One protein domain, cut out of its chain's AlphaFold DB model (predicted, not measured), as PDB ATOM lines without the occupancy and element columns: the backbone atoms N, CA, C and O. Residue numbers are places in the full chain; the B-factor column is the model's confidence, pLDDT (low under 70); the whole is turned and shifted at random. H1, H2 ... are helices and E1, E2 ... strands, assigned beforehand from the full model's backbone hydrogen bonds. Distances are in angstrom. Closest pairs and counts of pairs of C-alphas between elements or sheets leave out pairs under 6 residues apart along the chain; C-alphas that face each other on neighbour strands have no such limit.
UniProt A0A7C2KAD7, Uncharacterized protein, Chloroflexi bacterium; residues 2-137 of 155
ATOM      1  N   VAL A   2     168.917 263.608 154.858       81.31
ATOM      2  CA  VAL A   2     168.440 264.730 154.006       81.31
ATOM      3  C   VAL A   2     168.047 265.961 154.823       81.31
ATOM      4  O   VAL A   2     168.601 267.032 154.610       81.31
ATOM      5  N   HIS A   3     167.189 265.786 155.833       86.25
ATOM      6  CA  HIS A   3     166.742 266.884 156.693       86.25
ATOM      7  C   HIS A   3     167.899 267.652 157.361       86.25
ATOM      8  O   HIS A   3     167.895 268.878 157.403       86.25
ATOM      9  N   ALA A   4     168.939 266.957 157.827       89.06
ATOM     10  CA  ALA A   4     170.096 267.612 158.432       89.06
ATOM     11  C   ALA A   4     170.872 268.453 157.404       89.06
ATOM     12  O   ALA A   4     171.266 269.578 157.700       89.06
ATOM     13  N   LEU A   5     171.053 267.943 156.180       92.25
ATOM     14  CA  LEU A   5     171.703 268.688 155.100       92.25
ATOM     15  C   LEU A   5     170.881 269.907 154.657       92.25
ATOM     16  O   LEU A   5     171.462 270.945 154.343       92.25
ATOM     17  N   GLU A   6     169.549 269.817 154.669       93.31
ATOM     18  CA  GLU A   6     168.667 270.965 154.431       93.31
ATOM     19  C   GLU A   6     168.848 272.043 155.500       93.31
ATOM     20  O   GLU A   6     169.010 273.218 155.168       93.31
ATOM     21  N   GLU A   7     168.864 271.653 156.774       95.38
ATOM     22  CA  GLU A   7     169.036 272.577 157.895       95.38
ATOM     23  C   GLU A   7     170.429 273.225 157.897       95.38
ATOM     24  O   GLU A   7     170.560 274.440 158.105       95.38
ATOM     25  N   ILE A   8     171.469 272.461 157.555       94.19
ATOM     26  CA  ILE A   8     172.815 272.993 157.305       94.19
ATOM     27  C   ILE A   8     172.771 273.996 156.145       94.19
ATOM     28  O   ILE A   8     173.224 275.130 156.289       94.19
ATOM     29  N   ALA A   9     172.176 273.636 155.004       93.31
ATOM     30  CA  ALA A   9     172.076 274.530 153.854       93.31
ATOM     31  C   ALA A   9     171.262 275.795 154.171       93.31
ATOM     32  O   ALA A   9     171.581 276.873 153.667       93.31
ATOM     33  N   ARG A  10     170.235 275.712 155.024       94.19
ATOM     34  CA  ARG A  10     169.432 276.855 155.480       94.19
ATOM     35  C   ARG A  10     170.278 277.836 156.290       94.19
ATOM     36  O   ARG A  10     170.224 279.035 156.017       94.19
ATOM     37  N   THR A  11     171.074 277.323 157.224       95.62
ATOM     38  CA  THR A  11     171.855 278.110 158.194       95.62
ATOM     39  C   THR A  11     173.185 278.630 157.651       95.62
ATOM     40  O   THR A  11     173.634 279.694 158.074       95.62
ATOM     41  N   LEU A  12     173.793 277.951 156.674       95.75
ATOM     42  CA  LEU A  12     175.061 278.374 156.079       95.75
ATOM     43  C   LEU A  12     174.954 279.770 155.443       95.75
ATOM     44  O   LEU A  12     173.976 280.089 154.761       95.75
ATOM     45  N   VAL A  13     175.985 280.602 155.570       95.50
ATOM     46  CA  VAL A  13     176.077 281.842 154.780       95.50
ATOM     47  C   VAL A  13     176.315 281.524 153.295       95.50
ATOM     48  O   VAL A  13     176.858 280.463 152.972       95.50
ATOM     49  N   PRO A  14     175.918 282.401 152.352       95.31
ATOM     50  CA  PRO A  14     176.252 282.226 150.939       95.31
ATOM     51  C   PRO A  14     177.762 282.067 150.730       95.31
ATOM     52  O   PRO A  14     178.542 282.853 151.262       95.31
ATOM     53  N   GLY A  15     178.171 281.061 149.958       94.69
ATOM     54  CA  GLY A  15     179.578 280.708 149.766       94.69
ATOM     55  C   GLY A  15     180.192 279.893 150.912       94.69
ATOM     56  O   GLY A  15     181.342 279.482 150.785       94.69
ATOM     57  N   GLY A  16     179.453 279.631 151.995       96.31
ATOM     58  CA  GLY A  16     179.899 278.776 153.095       96.31
ATOM     59  C   GLY A  16     180.134 277.327 152.660       96.31
ATOM     60  O   GLY A  16     179.619 276.886 151.628       96.31
ATOM     61  N   LEU A  17     180.907 276.597 153.464       96.31
ATOM     62  CA  LEU A  17     181.371 275.242 153.172       96.31
ATOM     63  C   LEU A  17     180.772 274.203 154.118       96.31
ATOM     64  O   LEU A  17     180.586 274.471 155.302       96.31
ATOM     65  N   VAL A  18     180.544 273.005 153.586       96.06
ATOM     66  CA  VAL A  18     180.234 271.792 154.350       96.06
ATOM     67  C   VAL A  18     181.254 270.728 153.965       96.06
ATOM     68  O   VAL A  18     181.520 270.525 152.778       96.06
ATOM     69  N   LEU A  19     181.831 270.073 154.969       95.56
ATOM     70  CA  LEU A  19     182.675 268.898 154.787       95.56
ATOM     71  C   LEU A  19     181.860 267.671 155.187       95.56
ATOM     72  O   LEU A  19     181.469 267.538 156.344       95.56
ATOM     73  N   ASP A  20     181.590 266.809 154.218       92.25
ATOM     74  CA  ASP A  20     181.009 265.487 154.429       92.25
ATOM     75  C   ASP A  20     182.164 264.483 154.467       92.25
ATOM     76  O   ASP A  20     182.861 264.310 153.467       92.25
ATOM     77  N   ILE A  21     182.419 263.899 155.639       91.62
ATOM     78  CA  ILE A  21     183.498 262.937 155.882       91.62
ATOM     79  C   ILE A  21     182.853 261.667 156.407       91.62
ATOM     80  O   ILE A  21     182.259 261.676 157.486       91.62
ATOM     81  N   ARG A  22     182.974 260.576 155.651       86.81
ATOM     82  CA  ARG A  22     182.332 259.303 155.982       86.81
ATOM     83  C   ARG A  22     183.321 258.151 155.851       86.81
ATOM     84  O   ARG A  22     183.985 258.041 154.816       86.81
ATOM     85  N   PRO A  23     183.438 257.284 156.867       83.56
ATOM     86  CA  PRO A  23     184.119 256.013 156.707       83.56
ATOM     87  C   PRO A  23     183.268 255.118 155.802       83.56
ATOM     88  O   PRO A  23     182.068 254.961 156.005       83.56
ATOM     89  N   TYR A  24     183.904 254.539 154.799       78.31
ATOM     90  CA  TYR A  24     183.342 253.518 153.932       78.31
ATOM     91  C   TYR A  24     183.975 252.187 154.343       78.31
ATOM     92  O   TYR A  24     185.201 252.042 154.342       78.31
ATOM     93  N   LEU A  25     183.141 251.220 154.707       73.19
ATOM     94  CA  LEU A  25     183.572 249.842 154.940       73.19
ATOM     95  C   LEU A  25     183.369 249.020 153.652       73.19
ATOM     96  O   LEU A  25     182.647 249.470 152.755       73.19
ATOM     97  N   PRO A  26     184.004 247.841 153.503       79.12
ATOM     98  CA  PRO A  26     184.739 247.054 154.508       79.12
ATOM     99  C   PRO A  26     186.067 247.675 154.971       79.12
ATOM    100  O   PRO A  26     186.707 248.417 154.217       79.12
ATOM    101  N   PHE A  27     186.525 247.334 156.182       85.81
ATOM    102  CA  PHE A  27     187.904 247.623 156.573       85.81
ATOM    103  C   PHE A  27     188.866 246.802 155.701       85.81
ATOM    104  O   PHE A  27     188.558 245.728 155.166       85.81
ATOM    105  N   ARG A  28     190.098 247.290 155.552       91.75
ATOM    106  CA  ARG A  28     191.185 246.454 155.029       91.75
ATOM    107  C   ARG A  28     191.529 245.359 156.050       91.75
ATOM    108  O   ARG A  28     191.226 245.509 157.233       91.75
ATOM    109  N   PRO A  29     192.169 244.256 155.614       95.75
ATOM    110  CA  PRO A  29     192.662 243.243 156.540       95.75
ATOM    111  C   PRO A  29     193.494 243.860 157.673       95.75
ATOM    112  O   PRO A  29     194.235 244.813 157.448       95.75
ATOM    113  N   LEU A  30     193.384 243.289 158.872       97.69
ATOM    114  CA  LEU A  30     194.234 243.638 160.000       97.69
ATOM    115  C   LEU A  30     195.671 243.218 159.685       97.69
ATOM    116  O   LEU A  30     195.921 242.070 159.301       97.69
ATOM    117  N   GLU A  31     196.611 244.126 159.889       98.44
ATOM    118  CA  GLU A  31     198.025 243.930 159.588       98.44
ATOM    119  C   GLU A  31     198.874 244.046 160.855       98.44
ATOM    120  O   GLU A  31     198.521 244.752 161.793       98.44
ATOM    121  N   LEU A  32     200.008 243.350 160.873       98.38
ATOM    122  CA  LEU A  32     201.129 243.615 161.765       98.38
ATOM    123  C   LEU A  32     202.140 244.465 161.002       98.38
ATOM    124  O   LEU A  32     202.527 244.083 159.901       98.38
ATOM    125  N   VAL A  33     202.596 245.557 161.595       98.06
ATOM    126  CA  VAL A  33     203.627 246.433 161.045       98.06
ATOM    127  C   VAL A  33     204.869 246.351 161.923       98.06
ATOM    128  O   VAL A  33     204.768 246.535 163.135       98.06
ATOM    129  N   VAL A  34     206.023 246.065 161.319       96.81
ATOM    130  CA  VAL A  34     207.333 245.974 161.987       96.81
ATOM    131  C   VAL A  34     208.366 246.631 161.079       96.81
ATOM    132  O   VAL A  34     208.447 246.269 159.911       96.81
ATOM    133  N   ASP A  35     209.114 247.613 161.585       92.62
ATOM    134  CA  ASP A  35     210.167 248.320 160.833       92.62
ATOM    135  C   ASP A  35     209.720 248.846 159.451       92.62
ATOM    136  O   ASP A  35     210.483 248.879 158.489       92.62
ATOM    137  N   GLY A  36     208.453 249.262 159.345       90.12
ATOM    138  CA  GLY A  36     207.845 249.771 158.109       90.12
ATOM    139  C   GLY A  36     207.251 248.701 157.184       90.12
ATOM    140  O   GLY A  36     206.473 249.045 156.295       90.12
ATOM    141  N   GLU A  37     207.523 247.421 157.430       95.38
ATOM    142  CA  GLU A  37     206.966 246.298 156.676       95.38
ATOM    143  C   GLU A  37     205.624 245.853 157.259       95.38
ATOM    144  O   GLU A  37     205.473 245.720 158.475       95.38
ATOM    145  N   ALA A  38     204.641 245.594 156.393       96.88
ATOM    146  CA  ALA A  38     203.291 245.199 156.794       96.88
ATOM    147  C   ALA A  38     202.975 243.755 156.385       96.88
ATOM    148  O   ALA A  38     203.114 243.367 155.226       96.88
ATOM    149  N   ARG A  39     202.469 242.964 157.334       97.38
ATOM    150  CA  ARG A  39     202.022 241.582 157.126       97.38
ATOM    151  C   ARG A  39     200.561 241.422 157.513       97.38
ATOM    152  O   ARG A  39     200.190 241.654 158.659       97.38
ATOM    153  N   VAL A  40     199.745 240.922 156.591       98.25
ATOM    154  CA  VAL A  40     198.334 240.611 156.855       98.25
ATOM    155  C   VAL A  40     198.205 239.483 157.884       98.25
ATOM    156  O   VAL A  40     198.845 238.437 157.769       98.25
ATOM    157  N   LEU A  41     197.349 239.691 158.885       97.81
ATOM    158  CA  LEU A  41     197.015 238.716 159.928       97.81
ATOM    159  C   LEU A  41     195.649 238.060 159.704       97.81
ATOM    160  O   LEU A  41     195.444 236.920 160.114       97.81
ATOM    161  N   GLY A  42     194.717 238.777 159.075       96.81
ATOM    162  CA  GLY A  42     193.369 238.292 158.784       96.81
ATOM    163  C   GLY A  42     192.372 239.433 158.617       96.81
ATOM    164  O   GLY A  42     192.760 240.591 158.502       96.81
ATOM    165  N   ARG A  43     191.078 239.111 158.589       95.25
ATOM    166  CA  ARG A  43     189.993 240.087 158.421       95.25
ATOM    167  C   ARG A  43     189.086 240.141 159.643       95.25
ATOM    168  O   ARG A  43     188.914 239.135 160.332       95.25
ATOM    169  N   LEU A  44     188.524 241.322 159.885       93.38
ATOM    170  CA  LEU A  44     187.409 241.481 160.810       93.38
ATOM    171  C   LEU A  44     186.172 240.765 160.254       93.38
ATOM    172  O   LEU A  44     186.076 240.507 159.053       93.38
ATOM    173  N   ASP A  45     185.254 240.416 161.146       90.75
ATOM    174  CA  ASP A  45     183.922 239.953 160.771       90.75
ATOM    175  C   ASP A  45     183.014 241.175 160.585       90.75
ATOM    176  O   ASP A  45     182.765 241.908 161.542       90.75
ATOM    177  N   GLU A  46     182.580 241.408 159.346       85.62
ATOM    178  CA  GLU A  46     181.876 242.621 158.895       85.62
ATOM    179  C   GLU A  46     180.490 242.298 158.308       85.62
ATOM    180  O   GLU A  46     179.913 243.091 157.567       85.62
ATOM    181  N   ALA A  47     179.946 241.112 158.609       67.19
ATOM    182  CA  ALA A  47     178.780 240.543 157.923       67.19
ATOM    183  C   ALA A  47     177.476 241.368 158.011       67.19
ATOM    184  O   ALA A  47     176.530 241.071 157.284       67.19
ATOM    185  N   ALA A  48     177.402 242.371 158.890       63.41
ATOM    186  CA  ALA A  48     176.210 243.191 159.109       63.41
ATOM    187  C   ALA A  48     176.238 244.565 158.408       63.41
ATOM    188  O   ALA A  48     175.253 245.296 158.493       63.41
ATOM    189  N   PHE A  49     177.331 244.940 157.733       65.31
ATOM    190  CA  PHE A  49     177.441 246.269 157.129       65.31
ATOM    191  C   PHE A  49     176.957 246.302 155.674       65.31
ATOM    192  O   PHE A  49     177.326 245.444 154.875       65.31
ATOM    193  N   ASP A  50     176.181 247.330 155.320       61.66
ATOM    194  CA  ASP A  50     175.836 247.656 153.934       61.66
ATOM    195  C   ASP A  50     176.996 248.449 153.306       61.66
ATOM    196  O   ASP A  50     177.199 249.608 153.691       61.66
ATOM    197  N   PRO A  51     177.806 247.850 152.406       59.47
ATOM    198  CA  PRO A  51     178.959 248.512 151.819       59.47
ATOM    199  C   PRO A  51     178.504 249.721 151.007       59.47
ATOM    200  O   PRO A  51     178.157 249.625 149.832       59.47
ATOM    201  N   GLY A  52     178.570 250.876 151.657       61.59
ATOM    202  CA  GLY A  52     178.568 252.160 150.996       61.59
ATOM    203  C   GLY A  52     177.489 253.151 151.362       61.59
ATOM    204  O   GLY A  52     177.346 254.131 150.641       61.59
ATOM    205  N   ASP A  53     176.779 252.921 152.470       74.31
ATOM    206  CA  ASP A  53     175.720 253.802 152.983       74.31
ATOM    207  C   ASP A  53     174.914 254.468 151.844       74.31
ATOM    208  O   ASP A  53     174.952 255.693 151.657       74.31
ATOM    209  N   PRO A  54     174.211 253.665 151.018       80.25
ATOM    210  CA  PRO A  54     173.473 254.169 149.862       80.25
ATOM    211  C   PRO A  54     172.395 255.183 150.263       80.25
ATOM    212  O   PRO A  54     172.021 256.047 149.467       80.25
ATOM    213  N   ALA A  55     171.915 255.122 151.509       82.25
ATOM    214  CA  ALA A  55     171.024 256.126 152.072       82.25
ATOM    215  C   ALA A  55     171.719 257.490 152.199       82.25
ATOM    216  O   ALA A  55     171.117 258.523 151.880       82.25
ATOM    217  N   ALA A  56     172.981 257.509 152.628       85.00
ATOM    218  CA  ALA A  56     173.765 258.728 152.685       85.00
ATOM    219  C   ALA A  56     174.103 259.279 151.290       85.00
ATOM    220  O   ALA A  56     173.921 260.476 151.044       85.00
ATOM    221  N   ASP A  57     174.508 258.417 150.359       88.06
ATOM    222  CA  ASP A  57     174.790 258.828 148.978       88.06
ATOM    223  C   ASP A  57     173.532 259.358 148.271       88.06
ATOM    224  O   ASP A  57     173.571 260.411 147.625       88.06
ATOM    225  N   GLY A  58     172.384 258.700 148.461       90.81
ATOM    226  CA  GLY A  58     171.096 259.150 147.931       90.81
ATOM    227  C   GLY A  58     170.671 260.510 148.487       90.81
ATOM    228  O   GLY A  58     170.260 261.395 147.736       90.81
ATOM    229  N   ALA A  59     170.835 260.718 149.794       91.06
ATOM    230  CA  ALA A  59     170.520 261.989 150.433       91.06
ATOM    231  C   ALA A  59     171.422 263.138 149.953       91.06
ATOM    232  O   ALA A  59     170.947 264.262 149.770       91.06
ATOM    233  N   LEU A  60     172.709 262.868 149.720       92.12
ATOM    234  CA  LEU A  60     173.611 263.845 149.120       92.12
ATOM    235  C   LEU A  60     173.175 264.180 147.687       92.12
ATOM    236  O   LEU A  60     173.070 265.357 147.334       92.12
ATOM    237  N   GLY A  61     172.863 263.156 146.888       94.19
ATOM    238  CA  GLY A  61     172.347 263.312 145.529       94.19
ATOM    239  C   GLY A  61     171.089 264.180 145.469       94.19
ATOM    240  O   GLY A  61     171.004 265.079 144.632       94.19
ATOM    241  N   GLU A  62     170.148 263.987 146.395       95.31
ATOM    242  CA  GLU A  62     168.920 264.784 146.469       95.31
ATOM    243  C   GLU A  62     169.205 266.274 146.737       95.31
ATOM    244  O   GLU A  62     168.674 267.158 146.057       95.31
ATOM    245  N   ILE A  63     170.080 266.575 147.698       95.06
ATOM    246  CA  ILE A  63     170.446 267.952 148.067       95.06
ATOM    247  C   ILE A  63     171.141 268.679 146.913       95.06
ATOM    248  O   ILE A  63     170.867 269.863 146.668       95.06
ATOM    249  N   LEU A  64     172.007 267.967 146.188       95.12
ATOM    250  CA  LEU A  64     172.675 268.472 144.993       95.12
ATOM    251  C   LEU A  64     171.674 268.714 143.855       95.12
ATOM    252  O   LEU A  64     171.688 269.787 143.252       95.12
ATOM    253  N   ALA A  65     170.759 267.773 143.601       95.75
ATOM    254  CA  ALA A  65     169.728 267.901 142.568       95.75
ATOM    255  C   ALA A  65     168.789 269.095 142.818       95.75
ATOM    256  O   ALA A  65     168.363 269.772 141.882       95.75
ATOM    257  N   ARG A  66     168.512 269.403 144.090       94.75
ATOM    258  CA  ARG A  66     167.710 270.564 144.511       94.75
ATOM    259  C   ARG A  66     168.486 271.886 144.486       94.75
ATOM    260  O   ARG A  66     167.897 272.941 144.729       94.75
ATOM    261  N   GLY A  67     169.791 271.852 144.215       94.81
ATOM    262  CA  GLY A  67     170.652 273.034 144.137       94.81
ATOM    263  C   GLY A  67     170.825 273.771 145.469       94.81
ATOM    264  O   GLY A  67     171.156 274.958 145.473       94.81
ATOM    265  N   LEU A  68     170.575 273.098 146.598       94.94
ATOM    266  CA  LEU A  68     170.746 273.686 147.932       94.94
ATOM    267  C   LEU A  68     172.229 273.815 148.299       94.94
ATOM    268  O   LEU A  68     172.624 274.783 148.953       94.94
ATOM    269  N   LEU A  69     173.035 272.866 147.827       96.12
ATOM    270  CA  LEU A  69     174.492 272.873 147.867       96.12
ATOM    271  C   LEU A  69     175.033 272.466 146.489       96.12
ATOM    272  O   LEU A  69     174.329 271.847 145.693       96.12
ATOM    273  N   THR A  70     176.289 272.800 146.219       96.44
ATOM    274  CA  THR A  70     177.048 272.348 145.047       96.44
ATOM    275  C   THR A  70     178.246 271.523 145.488       96.44
ATOM    276  O   THR A  70     178.848 271.824 146.517       96.44
ATOM    277  N   LEU A  71     178.611 270.503 144.714       96.50
ATOM    278  CA  LEU A  71     179.810 269.706 144.957       96.50
ATOM    279  C   LEU A  71     181.032 270.423 144.370       96.50
ATOM    280  O   LEU A  71     181.147 270.557 143.155       96.50
ATOM    281  N   ASP A  72     181.934 270.877 145.238       95.94
ATOM    282  CA  ASP A  72     183.182 271.546 144.849       95.94
ATOM    283  C   ASP A  72     184.344 270.556 144.706       95.94
ATOM    284  O   ASP A  72     185.312 270.825 143.997       95.94
ATOM    285  N   TYR A  73     184.309 269.461 145.466       96.38
ATOM    286  CA  TYR A  73     185.333 268.421 145.464       96.38
ATOM    287  C   TYR A  73     184.746 267.114 145.985       96.38
ATOM    288  O   TYR A  73     184.008 267.126 146.970       96.38
ATOM    289  N   ALA A  74     185.137 266.010 145.359       95.06
ATOM    290  CA  ALA A  74     184.935 264.660 145.857       95.06
ATOM    291  C   ALA A  74     186.275 263.932 145.815       95.06
ATOM    292  O   ALA A  74     187.015 264.025 144.833       95.06
ATOM    293  N   GLY A  75     186.585 263.214 146.883       93.50
ATOM    294  CA  GLY A  75     187.786 262.408 146.956       93.50
ATOM    295  C   GLY A  75     187.672 261.345 148.025       93.50
ATOM    296  O   GLY A  75     186.711 261.296 148.792       93.50
ATOM    297  N   ALA A  76     188.683 260.493 148.071       92.81
ATOM    298  CA  ALA A  76     188.765 259.449 149.064       92.81
ATOM    299  C   ALA A  76     190.217 259.082 149.350       92.81
ATOM    300  O   ALA A  76     191.105 259.307 148.525       92.81
ATOM    301  N   PHE A  77     190.452 258.523 150.528       93.00
ATOM    302  CA  PHE A  77     191.763 258.050 150.955       93.00
ATOM    303  C   PHE A  77     191.622 256.916 151.970       93.00
ATOM    304  O   PHE A  77     190.560 256.719 152.556       93.00
ATOM    305  N   TYR A  78     192.703 256.173 152.198       92.25
ATOM    306  CA  TYR A  78     192.771 255.227 153.306       92.25
ATOM    307  C   TYR A  78     193.329 255.922 154.546       92.25
ATOM    308  O   TYR A  78     194.466 256.391 154.542       92.25
ATOM    309  N   SER A  79     192.537 255.963 155.614       92.94
ATOM    310  CA  SER A  79     193.019 256.309 156.948       92.94
ATOM    311  C   SER A  79     193.615 255.064 157.597       92.94
ATOM    312  O   SER A  79     193.037 253.986 157.483       92.94
ATOM    313  N   SER A  80     194.770 255.189 158.250       95.12
ATOM    314  CA  SER A  80     195.417 254.082 158.965       95.12
ATOM    315  C   SER A  80     195.439 254.379 160.457       95.12
ATOM    316  O   SER A  80     195.943 255.422 160.869       95.12
ATOM    317  N   SER A  81     194.929 253.447 161.250       94.88
ATOM    318  CA  SER A  81     194.963 253.493 162.710       94.88
ATOM    319  C   SER A  81     195.880 252.392 163.232       94.88
ATOM    320  O   SER A  81     195.942 251.310 162.640       94.88
ATOM    321  N   TYR A  82     196.614 252.698 164.303       97.12
ATOM    322  CA  TYR A  82     197.665 251.847 164.852       97.12
ATOM    323  C   TYR A  82     197.429 251.579 166.335       97.12
ATOM    324  O   TYR A  82     197.001 252.480 167.052       97.12
ATOM    325  N   TRP A  83     197.744 250.362 166.778       97.62
ATOM    326  CA  TRP A  83     197.645 249.943 168.178       97.62
ATOM    327  C   TRP A  83     198.816 249.045 168.550       97.62
ATOM    328  O   TRP A  83     199.204 248.183 167.763       97.62
ATOM    329  N   ASP A  84     199.345 249.190 169.757       95.75
ATOM    330  CA  ASP A  84     200.404 248.315 170.275       95.75
ATOM    331  C   ASP A  84     199.846 247.075 170.999       95.75
ATOM    332  O   ASP A  84     200.571 246.127 171.316       95.75
ATOM    333  N   SER A  85     198.528 247.043 171.231       96.12
ATOM    334  CA  SER A  85     197.876 245.984 171.981       96.12
ATOM    335  C   SER A  85     196.505 245.595 171.426       96.12
ATOM    336  O   SER A  85     195.765 246.360 170.809       96.12
ATOM    337  N   ILE A  86     196.125 244.346 171.704       96.88
ATOM    338  CA  ILE A  86     194.790 243.825 171.377       96.88
ATOM    339  C   ILE A  86     193.704 244.454 172.251       96.88
ATOM    340  O   ILE A  86     192.538 244.436 171.864       96.88
ATOM    341  N   ALA A  87     194.058 244.947 173.440       95.94
ATOM    342  CA  ALA A  87     193.102 245.588 174.333       95.94
ATOM    343  C   ALA A  87     192.603 246.899 173.714       95.94
ATOM    344  O   ALA A  87     191.401 247.045 173.516       95.94
ATOM    345  N   GLU A  88     193.521 247.762 173.276       96.12
ATOM    346  CA  GLU A  88     193.163 249.033 172.643       96.12
ATOM    347  C   GLU A  88     192.398 248.842 171.330       96.12
ATOM    348  O   GLU A  88     191.377 249.492 171.114       96.12
ATOM    349  N   LEU A  89     192.821 247.897 170.479       96.12
ATOM    350  CA  LEU A  89     192.080 247.578 169.253       96.12
ATOM    351  C   LEU A  89     190.644 247.117 169.561       96.12
ATOM    352  O   LEU A  89     189.712 247.445 168.830       96.12
ATOM    353  N   ARG A  90     190.438 246.345 170.635       95.12
ATOM    354  CA  ARG A  90     189.093 245.909 171.047       95.12
ATOM    355  C   ARG A  90     188.251 247.054 171.578       95.12
ATOM    356  O   ARG A  90     187.058 247.072 171.300       95.12
ATOM    357  N   ASP A  91     188.853 247.959 172.336       94.88
ATOM    358  CA  ASP A  91     188.148 249.126 172.850       94.88
ATOM    359  C   ASP A  91     187.743 250.058 171.713       94.88
ATOM    360  O   ASP A  91     186.586 250.458 171.671       94.88
ATOM    361  N   TYR A  92     188.615 250.268 170.722       92.19
ATOM    362  CA  TYR A  92     188.248 250.951 169.484       92.19
ATOM    363  C   TYR A  92     187.060 250.266 168.798       92.19
ATOM    364  O   TYR A  92     186.048 250.905 168.544       92.19
ATOM    365  N   LEU A  93     187.132 248.954 168.549       91.88
ATOM    366  CA  LEU A  93     186.069 248.218 167.849       91.88
ATOM    367  C   LEU A  93     184.750 248.121 168.631       91.88
ATOM    368  O   LEU A  93     183.736 247.734 168.054       91.88
ATOM    369  N   ARG A  94     184.723 248.480 169.918       90.75
ATOM    370  CA  ARG A  94     183.487 248.540 170.709       90.75
ATOM    371  C   ARG A  94     182.521 249.584 170.152       90.75
ATOM    372  O   ARG A  94     181.333 249.290 170.027       90.75
ATOM    373  N   ASP A  95     183.053 250.730 169.732       87.06
ATOM    374  CA  ASP A  95     182.289 251.818 169.110       87.06
ATOM    375  C   ASP A  95     181.783 251.448 167.704       87.06
ATOM    376  O   ASP A  95     180.904 252.106 167.157       87.06
ATOM    377  N   TRP A  96     182.306 250.357 167.136       85.06
ATOM    378  CA  TRP A  96     181.967 249.829 165.813       85.06
ATOM    379  C   TRP A  96     181.293 248.453 165.887       85.06
ATOM    380  O   TRP A  96     181.226 247.746 164.884       85.06
ATOM    381  N   SER A  97     180.806 248.041 167.060       82.31
ATOM    382  CA  SER A  97     180.373 246.654 167.312       82.31
ATOM    383  C   SER A  97     179.177 246.177 166.473       82.31
ATOM    384  O   SER A  97     179.000 244.962 166.296       82.31
ATOM    385  N   ASP A  98     178.405 247.120 165.927       80.44
ATOM    386  CA  ASP A  98     177.306 246.871 164.991       80.44
ATOM    387  C   ASP A  98     177.791 246.551 163.571       80.44
ATOM    388  O   ASP A  98     177.076 245.901 162.811       80.44
ATOM    389  N   VAL A  99     179.005 246.975 163.208       81.06
ATOM    390  CA  VAL A  99     179.507 246.915 161.825       81.06
ATOM    391  C   VAL A  99     180.755 246.057 161.663       81.06
ATOM    392  O   VAL A  99     180.981 245.510 160.587       81.06
ATOM    393  N   ALA A 100     181.558 245.902 162.716       88.62
ATOM    394  CA  ALA A 100     182.741 245.060 162.691       88.62
ATOM    395  C   ALA A 100     183.019 244.418 164.048       88.62
ATOM    396  O   ALA A 100     182.907 245.030 165.110       88.62
ATOM    397  N   ARG A 101     183.450 243.158 164.010       91.50
ATOM    398  CA  ARG A 101     183.846 242.392 165.191       91.50
ATOM    399  C   ARG A 101     185.215 241.781 164.972       91.50
ATOM    400  O   ARG A 101     185.520 241.289 163.892       91.50
ATOM    401  N   LEU A 102     186.041 241.768 166.018       94.81
ATOM    402  CA  LEU A 102     187.330 241.080 166.001       94.81
ATOM    403  C   LEU A 102     187.129 239.592 166.340       94.81
ATOM    404  O   LEU A 102     186.850 239.284 167.507       94.81
ATOM    405  N   PRO A 103     187.311 238.651 165.390       95.81
ATOM    406  CA  PRO A 103     187.179 237.229 165.681       95.81
ATOM    407  C   PRO A 103     188.178 236.794 166.754       95.81
ATOM    408  O   PRO A 103     189.326 237.244 166.771       95.81
ATOM    409  N   ARG A 104     187.773 235.872 167.640       95.94
ATOM    410  CA  ARG A 104     188.659 235.366 168.708       95.94
ATOM    411  C   ARG A 104     189.959 234.781 168.143       95.94
ATOM    412  O   ARG A 104     191.032 235.097 168.646       95.94
ATOM    413  N   SER A 105     189.857 234.013 167.058       97.12
ATOM    414  CA  SER A 105     191.003 233.428 166.352       97.12
ATOM    415  C   SER A 105     191.987 234.489 165.852       97.12
ATOM    416  O   SER A 105     193.190 234.363 166.079       97.12
ATOM    417  N   LEU A 106     191.488 235.566 165.236       97.81
ATOM    418  CA  LEU A 106     192.317 236.683 164.779       97.81
ATOM    419  C   LEU A 106     192.949 237.434 165.956       97.81
ATOM    420  O   LEU A 106     194.142 237.726 165.917       97.81
ATOM    421  N   ALA A 107     192.194 237.681 167.031       97.81
ATOM    422  CA  ALA A 107     192.727 238.311 168.239       97.81
ATOM    423  C   ALA A 107     193.908 237.519 168.824       97.81
ATOM    424  O   ALA A 107     194.891 238.106 169.276       97.81
ATOM    425  N   ASP A 108     193.836 236.187 168.803       98.00
ATOM    426  CA  ASP A 108     194.902 235.327 169.311       98.00
ATOM    427  C   ASP A 108     196.130 235.307 168.392       98.00
ATOM    428  O   ASP A 108     197.261 235.360 168.886       98.00
ATOM    429  N   VAL A 109     195.930 235.287 167.069       98.19
ATOM    430  CA  VAL A 109     197.015 235.427 166.079       98.19
ATOM    431  C   VAL A 109     197.727 236.765 166.244       98.19
ATOM    432  O   VAL A 109     198.959 236.803 166.295       98.19
ATOM    433  N   ALA A 110     196.971 237.849 166.376       97.94
ATOM    434  CA  ALA A 110     197.513 239.189 166.513       97.94
ATOM    435  C   ALA A 110     198.255 239.373 167.845       97.94
ATOM    436  O   ALA A 110     199.385 239.858 167.849       97.94
ATOM    437  N   ARG A 111     197.725 238.839 168.956       97.88
ATOM    438  CA  ARG A 111     198.426 238.839 170.253       97.88
ATOM    439  C   ARG A 111     199.753 238.078 170.208       97.88
ATOM    440  O   ARG A 111     200.742 238.532 170.778       97.88
ATOM    441  N   ARG A 112     199.782 236.895 169.580       97.81
ATOM    442  CA  ARG A 112     201.026 236.119 169.413       97.81
ATOM    443  C   ARG A 112     202.021 236.847 168.516       97.81
ATOM    444  O   ARG A 112     203.202 236.861 168.838       97.81
ATOM    445  N   SER A 113     201.535 237.465 167.443       97.56
ATOM    446  CA  SER A 113     202.365 238.188 166.477       97.56
ATOM    447  C   SER A 113     203.041 239.411 167.098       97.56
ATOM    448  O   SER A 113     204.249 239.550 166.948       97.56
ATOM    449  N   LEU A 114     202.306 240.230 167.862       97.50
ATOM    450  CA  LEU A 114     202.874 241.362 168.606       97.50
ATOM    451  C   LEU A 114     203.974 240.911 169.574       97.50
ATOM    452  O   LEU A 114     205.078 241.440 169.557       97.50
ATOM    453  N   ARG A 115     203.708 239.870 170.376       96.44
ATOM    454  CA  ARG A 115     204.705 239.343 171.324       96.44
ATOM    455  C   ARG A 115     205.966 238.817 170.646       96.44
ATOM    456  O   ARG A 115     207.046 238.994 171.192       96.44
ATOM    457  N   ALA A 116     205.825 238.150 169.503       96.81
ATOM    458  CA  ALA A 116     206.960 237.605 168.767       96.81
ATOM    459  C   ALA A 116     207.799 238.700 168.091       96.81
ATOM    460  O   ALA A 116     209.015 238.569 168.019       96.81
ATOM    461  N   ALA A 117     207.155 239.764 167.607       95.94
ATOM    462  CA  ALA A 117     207.826 240.874 166.937       95.94
ATOM    463  C   ALA A 117     208.452 241.888 167.914       95.94
ATOM    464  O   ALA A 117     209.386 242.595 167.551       95.94
ATOM    465  N   GLY A 118     207.982 241.929 169.164       93.62
ATOM    466  CA  GLY A 118     208.540 242.786 170.203       93.62
ATOM    467  C   GLY A 118     207.973 244.214 170.191       93.62
ATOM    468  O   GLY A 118     206.957 244.479 169.551       93.62
ATOM    469  N   PRO A 119     208.598 245.146 170.929       92.06
ATOM    470  CA  PRO A 119     208.003 246.443 171.271       92.06
ATOM    471  C   PRO A 119     207.899 247.440 170.108       92.06
ATOM    472  O   PRO A 119     207.237 248.458 170.253       92.06
ATOM    473  N   GLN A 120     208.549 247.176 168.971       92.06
ATOM    474  CA  GLN A 120     208.472 248.032 167.777       92.06
ATOM    475  C   GLN A 120     207.295 247.665 166.859       92.06
ATOM    476  O   GLN A 120     207.101 248.289 165.816       92.06
ATOM    477  N   ALA A 121     206.529 246.630 167.214       96.88
ATOM    478  CA  ALA A 121     205.456 246.112 166.388       96.88
ATOM    479  C   ALA A 121     204.114 246.784 166.687       96.88
ATOM    480  O   ALA A 121     203.734 246.955 167.843       96.88
ATOM    481  N   TRP A 122     203.355 247.061 165.630       98.00
ATOM    482  CA  TRP A 122     202.033 247.680 165.708       98.00
ATOM    483  C   TRP A 122     201.010 246.844 164.954       98.00
ATOM    484  O   TRP A 122     201.314 246.231 163.933       98.00
ATOM    485  N   LEU A 123     199.772 246.839 165.417       98.31
ATOM    486  CA  LEU A 123     198.635 246.424 164.610       98.31
ATOM    487  C   LEU A 123     198.163 247.614 163.791       98.31
ATOM    488  O   LEU A 123     198.008 248.694 164.348       98.31
ATOM    489  N   ARG A 124     197.894 247.412 162.503       97.94
ATOM    490  CA  ARG A 124     197.322 248.425 161.614       97.94
ATOM    491  C   ARG A 124     195.982 247.959 161.070       97.94
ATOM    492  O   ARG A 124     195.871 246.854 160.541       97.94
ATOM    493  N   LEU A 125     194.984 248.830 161.155       95.25
ATOM    494  CA  LEU A 125     193.706 248.694 160.460       95.25
ATOM    495  C   LEU A 125     193.544 249.911 159.561       95.25
ATOM    496  O   LEU A 125     193.787 251.040 159.995       95.25
ATOM    497  N   GLN A 126     193.156 249.683 158.309       94.31
ATOM    498  CA  GLN A 126     192.903 250.773 157.376       94.31
ATOM    499  C   GLN A 126     191.419 250.863 157.047       94.31
ATOM    500  O   GLN A 126     190.780 249.858 156.727       94.31
ATOM    501  N   THR A 127     190.910 252.087 157.064       90.19
ATOM    502  CA  THR A 127     189.518 252.422 156.763       90.19
ATOM    503  C   THR A 127     189.500 253.298 155.523       90.19
ATOM    504  O   THR A 127     190.256 254.269 155.444       90.19
ATOM    505  N   TYR A 128     188.664 252.968 154.541       89.62
ATOM    506  CA  TYR A 128     188.451 253.866 153.410       89.62
ATOM    507  C   TYR A 128     187.598 255.042 153.882       89.62
ATOM    508  O   TYR A 128     186.634 254.855 154.614       89.62
ATOM    509  N   VAL A 129     187.963 256.261 153.516       90.94
ATOM    510  CA  VAL A 129     187.246 257.472 153.916       90.94
ATOM    511  C   VAL A 129     186.896 258.247 152.663       90.94
ATOM    512  O   VAL A 129     187.780 258.568 151.870       90.94
ATOM    513  N   VAL A 130     185.616 258.563 152.508       91.12
ATOM    514  CA  VAL A 130     185.113 259.478 151.484       91.12
ATOM    515  C   VAL A 130     185.053 260.876 152.080       91.12
ATOM    516  O   VAL A 130     184.588 261.064 153.206       91.12
ATOM    517  N   VAL A 131     185.529 261.860 151.318       94.50
ATOM    518  CA  VAL A 131     185.447 263.276 151.670       94.50
ATOM    519  C   VAL A 131     184.858 264.063 150.515       94.50
ATOM    520  O   VAL A 131     185.449 264.156 149.437       94.50
ATOM    521  N   ASN A 132     183.727 264.705 150.785       95.19
ATOM    522  CA  ASN A 132     183.098 265.648 149.878       95.19
ATOM    523  C   ASN A 132     183.172 267.057 150.466       95.19
ATOM    524  O   ASN A 132     182.879 267.288 151.640       95.19
ATOM    525  N   ARG A 133     183.535 268.024 149.624       96.94
ATOM    526  CA  ARG A 133     183.415 269.446 149.941       96.94
ATOM    527  C   ARG A 133     182.231 270.006 149.180       96.94
ATOM    528  O   ARG A 133     182.240 270.044 147.950       96.94
ATOM    529  N   LEU A 134     181.246 270.482 149.925       96.69
ATOM    530  CA  LEU A 134     180.042 271.096 149.389       96.69
ATOM    531  C   LEU A 134     180.059 272.592 149.680       96.69
ATOM    532  O   LEU A 134     180.599 273.033 150.698       96.69
ATOM    533  N   ARG A 135     179.427 273.378 148.814       97.00
ATOM    534  CA  ARG A 135     179.314 274.824 148.982       97.00
ATOM    535  C   ARG A 135     177.876 275.284 148.849       97.00
ATOM    536  O   ARG A 135     177.153 274.844 147.960       97.00
ATOM    537  N   LYS A 136     177.463 276.229 149.695       96.81
ATOM    538  CA  LYS A 136     176.194 276.931 149.487       96.81
ATOM    539  C   LYS A 136     176.351 277.938 148.349       96.81
ATOM    540  O   LYS A 136     177.191 278.837 148.460       96.81
ATOM    541  N   PRO A 137     175.539 277.865 147.286       94.00
ATOM    542  CA  PRO A 137     175.649 278.803 146.185       94.00
ATOM    543  C   PRO A 137     175.363 280.232 146.653       94.00
ATOM    544  O   PRO A 137     174.495 280.488 147.496       94.00
TER     545      PRO A 137
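Overview. This is residues 2 to 137 of the 155 residues of an uncharacterized protein of Chloroflexi bacterium (UniProt A0A7C2KAD7). Picture a long, strongly twisted ribbon of two antiparallel strands, E4 and E5, widened near one end by E1 and near the other by the hairpin E2 and E3, with a pair of helices toward each end: H1 and H2 at the end with E1, and toward the other end H3 over E4 and H4 by E2 and E3. The two helix pairs stay apart, and the long link from E3 to H2 runs back from one end toward the other. The printed part has 136 residues with four named helices and five named strands, along the chain H1, E1, E2, E3, H2, E4, H3, H4 and E5; the strands make one branched sheet with the antiparallel neighbour pairs E1 and E5, E2 and E3, E2 and E5, and E4 and E5, and the class is mixed, helices and strands. The whole is loose, with a radius of gyration of the C-alphas of 19.0 A, and elongated, spanning 57 by 30 by 19 A.

Along the chain. Find C-alpha 122 at (202.033, 247.680, 165.708); from there E5, residues 122 to 135, runs 39.1 A to C-alpha 135 at (179.314, 274.824, 148.982). E4, residues 70 to 83, covers 38.2 A and bends by 53 degrees at residue 73. Look next for E1 at residues 17 to 24, 21.8 A, E2 at 30 to 34 and E3 at 37 to 42. The helices are H1, residues 2 to 11, beginning at C-alpha 2 (168.440, 264.730, 154.006); H2, 54 to 65, 16.0 A; H3, 86 to 94; and H4, 104 to 117, 20.0 A.

Arrangement. Start at E5: E4 lies on one side of it, E1 and E2 on the other, E1 beside residues 128 to 135 and E2 beside 122 to 125. Look for N 77 and O 129 at 3.0 A between E4 and E5, N 20 and O 132 at 2.9 A between E1 and E5, N 31 and O 124 at 2.9 A between E2 and E5, and N 32 and O 39 at 2.8 A in the hairpin E2 and E3. H4 is on the sheet at a height of 8.7 A and runs along E2, at 1 degree on the local plane. H3 lies over E4 at a height of 10.1 A, on the same face as H2. H3 and H4, a helical hairpin, only just touch, with 3 pairs of C-alphas within 8 A, closest at Ile 86 and Arg 111, 6.3 A. H1 only grazes the sheet with residues 5 to 9; it touches H2, closest at the C-alphas of Val 2 and Ala 59, 5.0 A, at a steep tilt of 41 degrees. In H1, H2, H3 and H4 every O i to N i+4 pair is within hydrogen-bond range.

Size, cuts and confidence. The C-alphas farthest apart are those of Pro 14 and Ala 116, 57.0 A. The printed part has no cut. The link from E3 to H2, 11 residues, is long, and within it residues 47 to 52 are under 70 in pLDDT; the mean of the printed part is 91.8.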